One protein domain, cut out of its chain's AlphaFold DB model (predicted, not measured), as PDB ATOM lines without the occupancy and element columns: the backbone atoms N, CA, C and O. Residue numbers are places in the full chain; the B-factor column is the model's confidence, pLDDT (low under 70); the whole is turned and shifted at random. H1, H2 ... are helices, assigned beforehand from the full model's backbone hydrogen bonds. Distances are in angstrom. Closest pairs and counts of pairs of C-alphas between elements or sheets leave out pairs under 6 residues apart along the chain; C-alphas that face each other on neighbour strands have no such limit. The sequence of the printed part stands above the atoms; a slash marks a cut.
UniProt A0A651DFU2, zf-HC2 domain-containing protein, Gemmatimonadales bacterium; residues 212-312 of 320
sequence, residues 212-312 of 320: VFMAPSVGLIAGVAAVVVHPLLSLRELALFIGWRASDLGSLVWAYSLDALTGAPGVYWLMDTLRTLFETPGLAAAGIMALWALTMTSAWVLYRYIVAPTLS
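This is residues 212 to 312 of the 320 residues of the protein "zf-HC2 domain-containing protein" of Gemmatimonadales bacterium (UniProt A0A651DFU2). The long helices H4 and H2 spread like the arms of an open V, with H3 as a crosspiece between them at one end, and H1 folds back beside H2. Residues 288 to 312 of H4 stick out. The printed part has 101 residues with four named helices, in the order H1, H2, H3, H4, which hold 92 of them, and no named strand; the class is all helix, and the whole is only just loose, close to extended, with a radius of gyration of the C-alphas of 18.7 A and spans of 48 by 41 by 30 A.

H4, residues 281 to 312, and H3, residues 266 to 279, only just touch, with 3 pairs of C-alphas within 8 A, only at the corner; the closest C-alphas, of Leu 277 and Ala 284, are 5.4 A apart. H2, residues 235 to 262, is apart from H4. H1, residues 212 to 229, is close but not clearly touching H2 (closest C-alphas Val 227 and Leu 238, 7.6 A), at a shallow tilt of 11 degrees, opposite ways. In H2 and H3 every O i to N i+4 pair is within hydrogen-bond range; in H1 12 of 14, in H4 23 of 28.

H4 is 45.8 A long from first to last C-alpha, H2 39.5 A. C-alpha 212 is at (24.950, 51.985, -35.801), C-alpha 312 at (1.948, 57.674, -56.213).

The printed part has no cut, and its three links are tight. Its mean pLDDT is 71.5, with 37 residues under 70, among them 212 to 228.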
ATOM      1  N   VAL A 212      25.218  53.188 -36.612       66.06
ATOM      2  CA  VAL A 212      24.950  51.985 -35.801       66.06
ATOM      3  C   VAL A 212      23.698  51.245 -36.284       66.06
ATOM      4  O   VAL A 212      23.713  50.019 -36.357       66.06
ATOM      5  N   PHE A 213      22.643  51.963 -36.678       62.06
ATOM      6  CA  PHE A 213      21.416  51.346 -37.199       62.06
ATOM      7  C   PHE A 213      21.548  50.809 -38.634       62.06
ATOM      8  O   PHE A 213      20.877  49.839 -38.983       62.06
ATOM      9  N   MET A 214      22.404  51.403 -39.471       57.44
ATOM     10  CA  MET A 214      22.604  50.971 -40.863       57.44
ATOM     11  C   MET A 214      23.591  49.804 -41.009       57.44
ATOM     12  O   MET A 214      23.480  49.026 -41.959       57.44
ATOM     13  N   ALA A 215      24.545  49.652 -40.084       62.03
ATOM     14  CA  ALA A 215      25.579  48.617 -40.160       62.03
ATOM     15  C   ALA A 215      25.038  47.169 -40.281       62.03
ATOM     16  O   ALA A 215      25.565  46.426 -41.115       62.03
ATOM     17  N   PRO A 216      23.978  46.747 -39.554       59.38
ATOM     18  CA  PRO A 216      23.410  45.403 -39.698       59.38
ATOM     19  C   PRO A 216      22.805  45.173 -41.087       59.38
ATOM     20  O   PRO A 216      23.003  44.118 -41.684       59.38
ATOM     21  N   SER A 217      22.112  46.179 -41.627       64.12
ATOM     22  CA  SER A 217      21.449  46.112 -42.932       64.12
ATOM     23  C   SER A 217      22.460  45.998 -44.072       64.12
ATOM     24  O   SER A 217      22.314  45.148 -44.948       64.12
ATOM     25  N   VAL A 218      23.529  46.801 -44.031       66.69
ATOM     26  CA  VAL A 218      24.619  46.731 -45.020       66.69
ATOM     27  C   VAL A 218      25.355  45.393 -44.923       66.69
ATOM     28  O   VAL A 218      25.636  44.780 -45.952       66.69
ATOM     29  N   GLY A 219      25.605  44.895 -43.705       66.12
ATOM     30  CA  GLY A 219      26.200  43.574 -43.490       66.12
ATOM     31  C   GLY A 219      25.343  42.434 -44.048       66.12
ATOM     32  O   GLY A 219      25.872  41.520 -44.678       66.12
ATOM     33  N   LEU A 220      24.020  42.513 -43.886       66.12
ATOM     34  CA  LEU A 220      23.084  41.515 -44.402       66.12
ATOM     35  C   LEU A 220      23.008  41.542 -45.935       66.12
ATOM     36  O   LEU A 220      23.068  40.486 -46.562       66.12
ATOM     37  N   ILE A 221      22.964  42.730 -46.548       67.12
ATOM     38  CA  ILE A 221      22.991  42.887 -48.013       67.12
ATOM     39  C   ILE A 221      24.309  42.357 -48.591       67.12
ATOM     40  O   ILE A 221      24.286  41.606 -49.565       67.12
ATOM     41  N   ALA A 222      25.451  42.690 -47.979       69.81
ATOM     42  CA  ALA A 222      26.754  42.180 -48.400       69.81
ATOM     43  C   ALA A 222      26.848  40.651 -48.250       69.81
ATOM     44  O   ALA A 222      27.375  39.978 -49.135       69.81
ATOM     45  N   GLY A 223      26.284  40.092 -47.173       64.25
ATOM     46  CA  GLY A 223      26.197  38.648 -46.961       64.25
ATOM     47  C   GLY A 223      25.359  37.946 -48.029       64.25
ATOM     48  O   GLY A 223      25.804  36.955 -48.603       64.25
ATOM     49  N   VAL A 224      24.184  38.488 -48.362       66.50
ATOM     50  CA  VAL A 224      23.331  37.960 -49.441       66.50
ATOM     51  C   VAL A 224      24.031  38.072 -50.799       66.50
ATOM     52  O   VAL A 224      24.033  37.110 -51.567       66.50
ATOM     53  N   ALA A 225      24.684  39.200 -51.087       68.06
ATOM     54  CA  ALA A 225      25.433  39.391 -52.328       68.06
ATOM     55  C   ALA A 225      26.601  38.395 -52.463       68.06
ATOM     56  O   ALA A 225      26.802  37.832 -53.539       68.06
ATOM     57  N   ALA A 226      27.326  38.113 -51.376       62.78
ATOM     58  CA  ALA A 226      28.418  37.138 -51.372       62.78
ATOM     59  C   ALA A 226      27.941  35.707 -51.691       62.78
ATOM     60  O   ALA A 226      28.628  34.982 -52.408       62.78
ATOM     61  N   VAL A 227      26.746  35.320 -51.229       60.25
ATOM     62  CA  VAL A 227      26.127  34.012 -51.529       60.25
ATOM     63  C   VAL A 227      25.752  33.888 -52.999       60.25
ATOM     64  O   VAL A 227      25.952  32.839 -53.601       60.25
ATOM     65  N   VAL A 228      25.206  34.956 -53.582       68.75
ATOM     66  CA  VAL A 228      24.746  34.949 -54.977       68.75
ATOM     67  C   VAL A 228      25.924  34.944 -55.959       68.75
ATOM     68  O   VAL A 228      25.821  34.361 -57.034       68.75
ATOM     69  N   VAL A 229      27.052  35.563 -55.595       74.38
ATOM     70  CA  VAL A 229      28.209  35.730 -56.492       74.38
ATOM     71  C   VAL A 229      29.201  34.558 -56.428       74.38
ATOM     72  O   VAL A 229      29.888  34.309 -57.418       74.38
ATOM     73  N   HIS A 230      29.276  33.800 -55.325       58.88
ATOM     74  CA  HIS A 230      30.241  32.702 -55.188       58.88
ATOM     75  C   HIS A 230      29.596  31.299 -55.242       58.88
ATOM     76  O   HIS A 230      29.039  30.840 -54.244       58.88
ATOM     77  N   PRO A 231      29.769  30.535 -56.343       63.94
ATOM     78  CA  PRO A 231      29.156  29.210 -56.534       63.94
ATOM     79  C   PRO A 231      29.731  28.085 -55.649       63.94
ATOM     80  O   PRO A 231      29.327  26.934 -55.781       63.94
ATOM     81  N   LEU A 232      30.672  28.394 -54.751       64.81
ATOM     82  CA  LEU A 232      31.301  27.439 -53.827       64.81
ATOM     83  C   LEU A 232      30.850  27.620 -52.367       64.81
ATOM     84  O   LEU A 232      31.227  26.820 -51.512       64.81
ATOM     85  N   LEU A 233      30.041  28.640 -52.059       57.78
ATOM     86  CA  LEU A 233      29.527  28.855 -50.707       57.78
ATOM     87  C   LEU A 233      28.238  28.057 -50.507       57.78
ATOM     88  O   LEU A 233      27.159  28.446 -50.948       57.78
ATOM     89  N   SER A 234      28.342  26.923 -49.815       73.50
ATOM     90  CA  SER A 234      27.153  26.204 -49.356       73.50
ATOM     91  C   SER A 234      26.409  27.034 -48.297       73.50
ATOM     92  O   SER A 234      27.030  27.686 -47.457       73.50
ATOM     93  N   LEU A 235      25.073  26.971 -48.282       68.56
ATOM     94  CA  LEU A 235      24.221  27.632 -47.273       68.56
ATOM     95  C   LEU A 235      24.658  27.345 -45.823       68.56
ATOM     96  O   LEU A 235      24.445  28.161 -44.929       68.56
ATOM     97  N   ARG A 236      25.300  26.195 -45.595       73.62
ATOM     98  CA  ARG A 236      25.818  25.776 -44.292       73.62
ATOM     99  C   ARG A 236      27.034  26.594 -43.844       73.62
ATOM    100  O   ARG A 236      27.089  26.983 -42.683       73.62
ATOM    101  N   GLU A 237      27.972  26.871 -44.747       74.25
ATOM    102  CA  GLU A 237      29.151  27.715 -44.479       74.25
ATOM    103  C   GLU A 237      28.714  29.148 -44.145       74.25
ATOM    104  O   GLU A 237      29.196  29.749 -43.187       74.25
ATOM    105  N   LEU A 238      27.711  29.658 -44.872       70.56
ATOM    106  CA  LEU A 238      27.122  30.964 -44.598       70.56
ATOM    107  C   LEU A 238      26.453  31.013 -43.220       70.56
ATOM    108  O   LEU A 238      26.655  31.968 -42.476       70.56
ATOM    109  N   ALA A 239      25.672  29.993 -42.859       72.94
ATOM    110  CA  ALA A 239      25.011  29.936 -41.559       72.94
ATOM    111  C   ALA A 239      26.022  29.885 -40.400       72.94
ATOM    112  O   ALA A 239      25.826  30.558 -39.389       72.94
ATOM    113  N   LEU A 240      27.125  29.142 -40.559       75.12
ATOM    114  CA  LEU A 240      28.213  29.101 -39.576       75.12
ATOM    115  C   LEU A 240      28.929  30.452 -39.464       75.12
ATOM    116  O   LEU A 240      29.175  30.917 -38.352       75.12
ATOM    117  N   PHE A 241      29.196  31.117 -40.590       76.00
ATOM    118  CA  PHE A 241      29.794  32.451 -40.601       76.00
ATOM    119  C   PHE A 241      28.877  33.506 -39.969       76.00
ATOM    120  O   PHE A 241      29.331  34.294 -39.141       76.00
ATOM    121  N   ILE A 242      27.581  33.502 -40.302       70.69
ATOM    122  CA  ILE A 242      26.581  34.396 -39.700       70.69
ATOM    123  C   ILE A 242      26.474  34.134 -38.197       70.69
ATOM    124  O   ILE A 242      26.472  35.086 -37.423       70.69
ATOM    125  N   GLY A 243      26.433  32.868 -37.772       76.31
ATOM    126  CA  GLY A 243      26.403  32.501 -36.356       76.31
ATOM    127  C   GLY A 243      27.631  33.008 -35.600       76.31
ATOM    128  O   GLY A 243      27.494  33.642 -34.554       76.31
ATOM    129  N   TRP A 244      28.824  32.814 -36.167       77.44
ATOM    130  CA  TRP A 244      30.071  33.303 -35.581       77.44
ATOM    131  C   TRP A 244      30.113  34.837 -35.520       77.44
ATOM    132  O   TRP A 244      30.437  35.424 -34.484       77.44
ATOM    133  N   ARG A 245      29.690  35.522 -36.587       75.69
ATOM    134  CA  ARG A 245      29.703  36.987 -36.616       75.69
ATOM    135  C   ARG A 245      28.633  37.617 -35.728       75.69
ATOM    136  O   ARG A 245      28.875  38.673 -35.144       75.69
ATOM    137  N   ALA A 246      27.494  36.948 -35.567       70.38
ATOM    138  CA  ALA A 246      26.478  37.314 -34.590       70.38
ATOM    139  C   ALA A 246      26.998  37.159 -33.154       70.38
ATOM    140  O   ALA A 246      26.718  38.027 -32.330       70.38
ATOM    141  N   SER A 247      27.801  36.127 -32.854       74.00
ATOM    142  CA  SER A 247      28.428  35.996 -31.530       74.00
ATOM    143  C   SER A 247      29.474  37.080 -31.246       74.00
ATOM    144  O   SER A 247      29.493  37.618 -30.140       74.00
ATOM    145  N   ASP A 248      30.266  37.483 -32.243       74.31
ATOM    146  CA  ASP A 248      31.246  38.569 -32.098       74.31
ATOM    147  C   ASP A 248      30.574  39.926 -31.857       74.31
ATOM    148  O   ASP A 248      30.920  40.639 -30.913       74.31
ATOM    149  N   LEU A 249      29.580  40.283 -32.679       70.69
ATOM    150  CA  LEU A 249      28.813  41.518 -32.491       70.69
ATOM    151  C   LEU A 249      28.029  41.488 -31.179       70.69
ATOM    152  O   LEU A 249      28.001  42.488 -30.462       70.69
ATOM    153  N   GLY A 250      27.462  40.331 -30.834       74.06
ATOM    154  CA  GLY A 250      26.826  40.094 -29.547       74.06
ATOM    155  C   GLY A 250      27.780  40.370 -28.390       74.06
ATOM    156  O   GLY A 250      27.398  41.067 -27.461       74.06
ATOM    157  N   SER A 251      29.036  39.921 -28.471       73.31
ATOM    158  CA  SER A 251      30.032  40.138 -27.415       73.31
ATOM    159  C   SER A 251      30.435  41.609 -27.243       73.31
ATOM    160  O   SER A 251      30.574  42.071 -26.112       73.31
ATOM    161  N   LEU A 252      30.547  42.373 -28.337       72.62
ATOM    162  CA  LEU A 252      30.870  43.805 -28.297       72.62
ATOM    163  C   LEU A 252      29.703  44.643 -27.775       72.62
ATOM    164  O   LEU A 252      29.895  45.513 -26.927       72.62
ATOM    165  N   VAL A 253      28.486  44.350 -28.242       66.94
ATOM    166  CA  VAL A 253      27.264  44.979 -27.728       66.94
ATOM    167  C   VAL A 253      27.081  44.623 -26.259       66.94
ATOM    168  O   VAL A 253      26.760  45.501 -25.468       66.94
ATOM    169  N   TRP A 254      27.342  43.376 -25.868       71.69
ATOM    170  CA  TRP A 254      27.257  42.924 -24.482       71.69
ATOM    171  C   TRP A 254      28.283  43.614 -23.581       71.69
ATOM    172  O   TRP A 254      27.914  44.087 -22.513       71.69
ATOM    173  N   ALA A 255      29.535  43.754 -24.019       73.56
ATOM    174  CA  ALA A 255      30.572  44.460 -23.266       73.56
ATOM    175  C   ALA A 255      30.246  45.952 -23.084       73.56
ATOM    176  O   ALA A 255      30.335  46.465 -21.971       73.56
ATOM    177  N   TYR A 256      29.803  46.631 -24.148       69.31
ATOM    178  CA  TYR A 256      29.398  48.040 -24.087       69.31
ATOM    179  C   TYR A 256      28.126  48.239 -23.254       69.31
ATOM    180  O   TYR A 256      27.994  49.208 -22.511       69.31
ATOM    181  N   SER A 257      27.196  47.285 -23.344       62.22
ATOM    182  CA  SER A 257      25.985  47.285 -22.532       62.22
ATOM    183  C   SER A 257      26.331  47.069 -21.066       62.22
ATOM    184  O   SER A 257      25.836  47.816 -20.243       62.22
ATOM    185  N   LEU A 258      27.204  46.120 -20.716       68.88
ATOM    186  CA  LEU A 258      27.645  45.902 -19.332       68.88
ATOM    187  C   LEU A 258      28.339  47.140 -18.742       68.88
ATOM    188  O   LEU A 258      28.069  47.494 -17.595       68.88
ATOM    189  N   ASP A 259      29.167  47.830 -19.526       70.31
ATOM    190  CA  ASP A 259      29.817  49.079 -19.110       70.31
ATOM    191  C   ASP A 259      28.785  50.192 -18.844       70.31
ATOM    192  O   ASP A 259      28.759  50.787 -17.768       70.31
ATOM    193  N   ALA A 260      27.823  50.378 -19.753       60.62
ATOM    194  CA  ALA A 260      26.713  51.316 -19.564       60.62
ATOM    195  C   ALA A 260      25.760  50.912 -18.417       60.62
ATOM    196  O   ALA A 260      25.174  51.766 -17.750       60.62
ATOM    197  N   LEU A 261      25.599  49.609 -18.181       55.03
ATOM    198  CA  LEU A 261      24.667  49.050 -17.209       55.03
ATOM    199  C   LEU A 261      25.225  49.105 -15.772       55.03
ATOM    200  O   LEU A 261      24.468  49.309 -14.824       55.03
ATOM    201  N   THR A 262      26.538  48.985 -15.576       69.19
ATOM    202  CA  THR A 262      27.140  49.058 -14.226       69.19
ATOM    203  C   THR A 262      27.041  50.446 -13.581       69.19
ATOM    204  O   THR A 262      27.105  50.549 -12.356       69.19
ATOM    205  N   GLY A 263      26.804  51.504 -14.366       65.88
ATOM    206  CA  GLY A 263      26.646  52.874 -13.869       65.88
ATOM    207  C   GLY A 263      25.214  53.302 -13.514       65.88
ATOM    208  O   GLY A 263      25.038  54.348 -12.890       65.88
ATOM    209  N   ALA A 264      24.180  52.540 -13.894       67.81
ATOM    210  CA  ALA A 264      22.788  52.990 -13.791       67.81
ATOM    211  C   ALA A 264      21.992  52.225 -12.704       67.81
ATOM    212  O   ALA A 264      21.825  51.008 -12.796       67.81
ATOM    213  N   PRO A 265      21.392  52.912 -11.708       69.69
ATOM    214  CA  PRO A 265      20.605  52.276 -10.641       69.69
ATOM    215  C   PRO A 265      19.422  51.418 -11.129       69.69
ATOM    216  O   PRO A 265      18.983  50.510 -10.430       69.69
ATOM    217  N   GLY A 266      18.906  51.678 -12.336       68.12
ATOM    218  CA  GLY A 266      17.770  50.952 -12.921       68.12
ATOM    219  C   GLY A 266      18.090  49.545 -13.438       68.12
ATOM    220  O   GLY A 266      17.178  48.782 -13.747       68.12
ATOM    221  N   VAL A 267      19.368  49.176 -13.523       61.72
ATOM    222  CA  VAL A 267      19.801  47.907 -14.125       61.72
ATOM    223  C   VAL A 267      19.476  46.706 -13.270       61.72
ATOM    224  O   VAL A 267      19.041  45.686 -13.797       61.72
ATOM    225  N   TYR A 268      19.635  46.831 -11.955       70.44
ATOM    226  CA  TYR A 268      19.278  45.755 -11.039       70.44
ATOM    227  C   TYR A 268      17.781  45.440 -11.112       70.44
ATOM    228  O   TYR A 268      17.407  44.273 -11.135       70.44
ATOM    229  N   TRP A 269      16.937  46.465 -11.262       77.12
ATOM    230  CA  TRP A 269      15.497  46.284 -11.454       77.12
ATOM    231  C   TRP A 269      15.161  45.641 -12.809       77.12
ATOM    232  O   TRP A 269      14.345  44.722 -12.875       77.12
ATOM    233  N   LEU A 270      15.820  46.066 -13.892       74.62
ATOM    234  CA  LEU A 270      15.605  45.490 -15.223       74.62
ATOM    235  C   LEU A 270      16.060  44.024 -15.298       74.62
ATOM    236  O   LEU A 270      15.365  43.200 -15.887       74.62
ATOM    237  N   MET A 271      17.197  43.690 -14.684       74.31
ATOM    238  CA  MET A 271      17.717  42.321 -14.616       74.31
ATOM    239  C   MET A 271      16.823  41.405 -13.785       74.31
ATOM    240  O   MET A 271      16.599  40.267 -14.185       74.31
ATOM    241  N   ASP A 272      16.273  41.895 -12.672       78.38
ATOM    242  CA  ASP A 272      15.313  41.137 -11.863       78.38
ATOM    243  C   ASP A 272      14.004  40.893 -12.636       78.38
ATOM    244  O   ASP A 272      13.489  39.776 -12.707       78.38
ATOM    245  N   THR A 273      13.531  41.909 -13.362       76.56
ATOM    246  CA  THR A 273      12.346  41.787 -14.224       76.56
ATOM    247  C   THR A 273      12.583  40.818 -15.388       76.56
ATOM    248  O   THR A 273      11.740  39.979 -15.685       76.56
ATOM    249  N   LEU A 274      13.752  40.867 -16.034       71.25
ATOM    250  CA  LEU A 274      14.116  39.914 -17.087       71.25
ATOM    251  C   LEU A 274      14.259  38.495 -16.539       71.25
ATOM    252  O   LEU A 274      13.807  37.546 -17.172       71.25
ATOM    253  N   ARG A 275      14.844  38.338 -15.351       80.44
ATOM    254  CA  ARG A 275      15.001  37.034 -14.710       80.44
ATOM    255  C   ARG A 275      13.650  36.401 -14.388       80.44
ATOM    256  O   ARG A 275      13.429  35.254 -14.763       80.44
ATOM    257  N   THR A 276      12.730  37.156 -13.788       77.31
ATOM    258  CA  THR A 276      11.358  36.678 -13.535       77.31
ATOM    259  C   THR A 276      10.624  36.317 -14.832       77.31
ATOM    260  O   THR A 276       9.901  35.317 -14.871       77.31
ATOM    261  N   LEU A 277      10.877  37.056 -15.920       70.06
ATOM    262  CA  LEU A 277      10.339  36.763 -17.250       70.06
ATOM    263  C   LEU A 277      10.890  35.452 -17.843       70.06
ATOM    264  O   LEU A 277      10.142  34.713 -18.478       70.06
ATOM    265  N   PHE A 278      12.174  35.142 -17.637       73.81
ATOM    266  CA  PHE A 278      12.802  33.909 -18.133       73.81
ATOM    267  C   PHE A 278      12.497  32.675 -17.276       73.81
ATOM    268  O   PHE A 278      12.449  31.566 -17.806       73.81
ATOM    269  N   GLU A 279      12.246  32.848 -15.978       85.88
ATOM    270  CA  GLU A 279      11.838  31.753 -15.086       85.88
ATOM    271  C   GLU A 279      10.391  31.286 -15.362       85.88
ATOM    272  O   GLU A 279      10.005  30.181 -14.977       85.88
ATOM    273  N   THR A 280       9.601  32.072 -16.106       84.00
ATOM    274  CA  THR A 280       8.247  31.716 -16.554       84.00
ATOM    275  C   THR A 280       8.172  31.585 -18.085       84.00
ATOM    276  O   THR A 280       7.937  32.570 -18.788       84.00
ATOM    277  N   PRO A 281       8.290  30.366 -18.655       75.62
ATOM    278  CA  PRO A 281       8.420  30.172 -20.106       75.62
ATOM    279  C   PRO A 281       7.253  30.748 -20.931       75.62
ATOM    280  O   PRO A 281       7.446  31.153 -22.077       75.62
ATOM    281  N   GLY A 282       6.051  30.847 -20.351       81.81
ATOM    282  CA  GLY A 282       4.896  31.476 -20.999       81.81
ATOM    283  C   GLY A 282       5.014  32.998 -21.156       81.81
ATOM    284  O   GLY A 282       4.615  33.536 -22.188       81.81
ATOM    285  N   LEU A 283       5.598  33.698 -20.177       71.81
ATOM    286  CA  LEU A 283       5.773  35.153 -20.239       71.81
ATOM    287  C   LEU A 283       6.918  35.545 -21.173       71.81
ATOM    288  O   LEU A 283       6.781  36.514 -21.920       71.81
ATOM    289  N   ALA A 284       7.995  34.756 -21.218       70.56
ATOM    290  CA  ALA A 284       9.061  34.937 -22.201       70.56
ATOM    291  C   ALA A 284       8.532  34.826 -23.644       70.56
ATOM    292  O   ALA A 284       8.802  35.697 -24.472       70.56
ATOM    293  N   ALA A 285       7.721  33.801 -23.940       71.19
ATOM    294  CA  ALA A 285       7.112  33.634 -25.260       71.19
ATOM    295  C   ALA A 285       6.181  34.806 -25.622       71.19
ATOM    296  O   ALA A 285       6.254  35.331 -26.735       71.19
ATOM    297  N   ALA A 286       5.354  35.265 -24.676       73.50
ATOM    298  CA  ALA A 286       4.486  36.426 -24.873       73.50
ATOM    299  C   ALA A 286       5.285  37.721 -25.118       73.50
ATOM    300  O   ALA A 286       4.937  38.498 -26.006       73.50
ATOM    301  N   GLY A 287       6.381  37.929 -24.384       74.88
ATOM    302  CA  GLY A 287       7.267  39.081 -24.559       74.88
ATOM    303  C   GLY A 287       7.953  39.098 -25.926       74.88
ATOM    304  O   GLY A 287       7.973  40.133 -26.592       74.88
ATOM    305  N   ILE A 288       8.445  37.944 -26.389       76.75
ATOM    306  CA  ILE A 288       9.038  37.803 -27.728       76.75
ATOM    307  C   ILE A 288       7.995  38.105 -28.810       76.75
ATOM    308  O   ILE A 288       8.278  38.872 -29.729       76.75
ATOM    309  N   MET A 289       6.780  37.565 -28.683       73.00
ATOM    310  CA  MET A 289       5.686  37.828 -29.626       73.00
ATOM    311  C   MET A 289       5.285  39.307 -29.654       73.00
ATOM    312  O   MET A 289       5.074  39.861 -30.731       73.00
ATOM    313  N   ALA A 290       5.227  39.968 -28.495       72.81
ATOM    314  CA  ALA A 290       4.931  41.395 -28.404       72.81
ATOM    315  C   ALA A 290       6.020  42.249 -29.071       72.81
ATOM    316  O   ALA A 290       5.703  43.155 -29.844       72.81
ATOM    317  N   LEU A 291       7.297  41.928 -28.836       76.31
ATOM    318  CA  LEU A 291       8.422  42.605 -29.483       76.31
ATOM    319  C   LEU A 291       8.362  42.443 -31.008       76.31
ATOM    320  O   LEU A 291       8.576  43.405 -31.742       76.31
ATOM    321  N   TRP A 292       8.017  41.247 -31.487       78.19
ATOM    322  CA  TRP A 292       7.878  40.952 -32.914       78.19
ATOM    323  C   TRP A 292       6.688  41.681 -33.558       78.19
ATOM    324  O   TRP A 292       6.783  42.187 -34.676       78.19
ATOM    325  N   ALA A 293       5.568  41.797 -32.843       77.81
ATOM    326  CA  ALA A 293       4.419  42.579 -33.294       77.81
ATOM    327  C   ALA A 293       4.752  44.079 -33.381       77.81
ATOM    328  O   ALA A 293       4.372  44.745 -34.347       77.81
ATOM    329  N   LEU A 294       5.510  44.604 -32.414       77.62
ATOM    330  CA  LEU A 294       5.983  45.990 -32.408       77.62
ATOM    331  C   LEU A 294       6.922  46.284 -33.583       77.62
ATOM    332  O   LEU A 294       6.748  47.303 -34.253       77.62
ATOM    333  N   THR A 295       7.869  45.392 -33.887       76.56
ATOM    334  CA  THR A 295       8.776  45.575 -35.033       76.56
ATOM    335  C   THR A 295       8.030  45.517 -36.364       76.56
ATOM    336  O   THR A 295       8.273  46.361 -37.225       76.56
ATOM    337  N   MET A 296       7.069  44.599 -36.518       77.62
ATOM    338  CA  MET A 296       6.218  44.529 -37.713       77.62
ATOM    339  C   MET A 296       5.344  45.775 -37.877       77.62
ATOM    340  O   MET A 296       5.250  46.323 -38.975       77.62
ATOM    341  N   THR A 297       4.759  46.269 -36.786       82.44
ATOM    342  CA  THR A 297       3.943  47.492 -36.802       82.44
ATOM    343  C   THR A 297       4.796  48.705 -37.171       82.44
ATOM    344  O   THR A 297       4.416  49.488 -38.040       82.44
ATOM    345  N   SER A 298       5.992  48.826 -36.588       82.19
ATOM    346  CA  SER A 298       6.946  49.886 -36.927       82.19
ATOM    347  C   SER A 298       7.370  49.828 -38.396       82.19
ATOM    348  O   SER A 298       7.418  50.865 -39.056       82.19
ATOM    349  N   ALA A 299       7.658  48.635 -38.925       76.62
ATOM    350  CA  ALA A 299       8.018  48.454 -40.330       76.62
ATOM    351  C   ALA A 299       6.858  48.830 -41.268       76.62
ATOM    352  O   ALA A 299       7.075  49.476 -42.294       76.62
ATOM    353  N   TRP A 300       5.622  48.484 -40.897       86.81
ATOM    354  CA  TRP A 300       4.423  48.831 -41.658       86.81
ATOM    355  C   TRP A 300       4.170  50.343 -41.704       86.81
ATOM    356  O   TRP A 300       3.916  50.887 -42.780       86.81
ATOM    357  N   VAL A 301       4.302  51.036 -40.566       83.94
ATOM    358  CA  VAL A 301       4.202  52.505 -40.504       83.94
ATOM    359  C   VAL A 301       5.272  53.141 -41.393       83.94
ATOM    360  O   VAL A 301       4.957  53.999 -42.217       83.94
ATOM    361  N   LEU A 302       6.520  52.672 -41.308       76.44
ATOM    362  CA  LEU A 302       7.613  53.179 -42.139       76.44
ATOM    363  C   LEU A 302       7.312  53.015 -43.640       76.44
ATOM    364  O   LEU A 302       7.470  53.953 -44.421       76.44
ATOM    365  N   TYR A 303       6.814  51.843 -44.044       81.88
ATOM    366  CA  TYR A 303       6.415  51.569 -45.424       81.88
ATOM    367  C   TYR A 303       5.281  52.494 -45.894       81.88
ATOM    368  O   TYR A 303       5.368  53.093 -46.970       81.88
ATOM    369  N   ARG A 304       4.235  52.652 -45.073       83.62
ATOM    370  CA  ARG A 304       3.052  53.467 -45.385       83.62
ATOM    371  C   ARG A 304       3.407  54.938 -45.590       83.62
ATOM    372  O   ARG A 304       2.893  55.544 -46.524       83.62
ATOM    373  N   TYR A 305       4.255  55.502 -44.733       76.38
ATOM    374  CA  TYR A 305       4.508  56.945 -44.726       76.38
ATOM    375  C   TYR A 305       5.714  57.370 -45.565       76.38
ATOM    376  O   TYR A 305       5.715  58.483 -46.078       76.38
ATOM    377  N   ILE A 306       6.719  56.507 -45.750       77.50
ATOM    378  CA  ILE A 306       7.936  56.870 -46.496       77.50
ATOM    379  C   ILE A 306       7.904  56.322 -47.928       77.50
ATOM    380  O   ILE A 306       8.265  57.022 -48.874       77.50
ATOM    381  N   VAL A 307       7.454  55.079 -48.115       74.50
ATOM    382  CA  VAL A 307       7.583  54.376 -49.405       74.50
ATOM    383  C   VAL A 307       6.329  54.517 -50.270       74.50
ATOM    384  O   VAL A 307       6.436  54.741 -51.472       74.50
ATOM    385  N   ALA A 308       5.130  54.432 -49.690       77.00
ATOM    386  CA  ALA A 308       3.891  54.507 -50.473       77.00
ATOM    387  C   ALA A 308       3.659  55.854 -51.205       77.00
ATOM    388  O   ALA A 308       3.213  55.816 -52.355       77.00
ATOM    389  N   PRO A 309       3.973  57.037 -50.631       71.56
ATOM    390  CA  PRO A 309       3.707  58.313 -51.305       71.56
ATOM    391  C   PRO A 309       4.604  58.550 -52.524       71.56
ATOM    392  O   PRO A 309       4.168  59.137 -53.512       71.56
ATOM    393  N   THR A 310       5.846  58.060 -52.489       62.56
ATOM    394  CA  THR A 310       6.829  58.270 -53.567       62.56
ATOM    395  C   THR A 310       6.498  57.482 -54.836       62.56
ATOM    396  O   THR A 310       6.887  57.882 -55.930       62.56
ATOM    397  N   LEU A 311       5.713  56.407 -54.720       60.22
ATOM    398  CA  LEU A 311       5.217  55.636 -55.862       60.22
ATOM    399  C   LEU A 311       3.967  56.260 -56.505       60.22
ATOM    400  O   LEU A 311       3.728  56.069 -57.696       60.22
ATOM    401  N   SER A 312       3.185  57.033 -55.743       54.88
ATOM    402  CA  SER A 312       1.948  57.674 -56.213       54.88
ATOM    403  C   SER A 312       2.200  58.924 -57.061       54.88
ATOM    404  O   SER A 312       1.406  59.224 -57.951       54.88
TER     405      SER A 312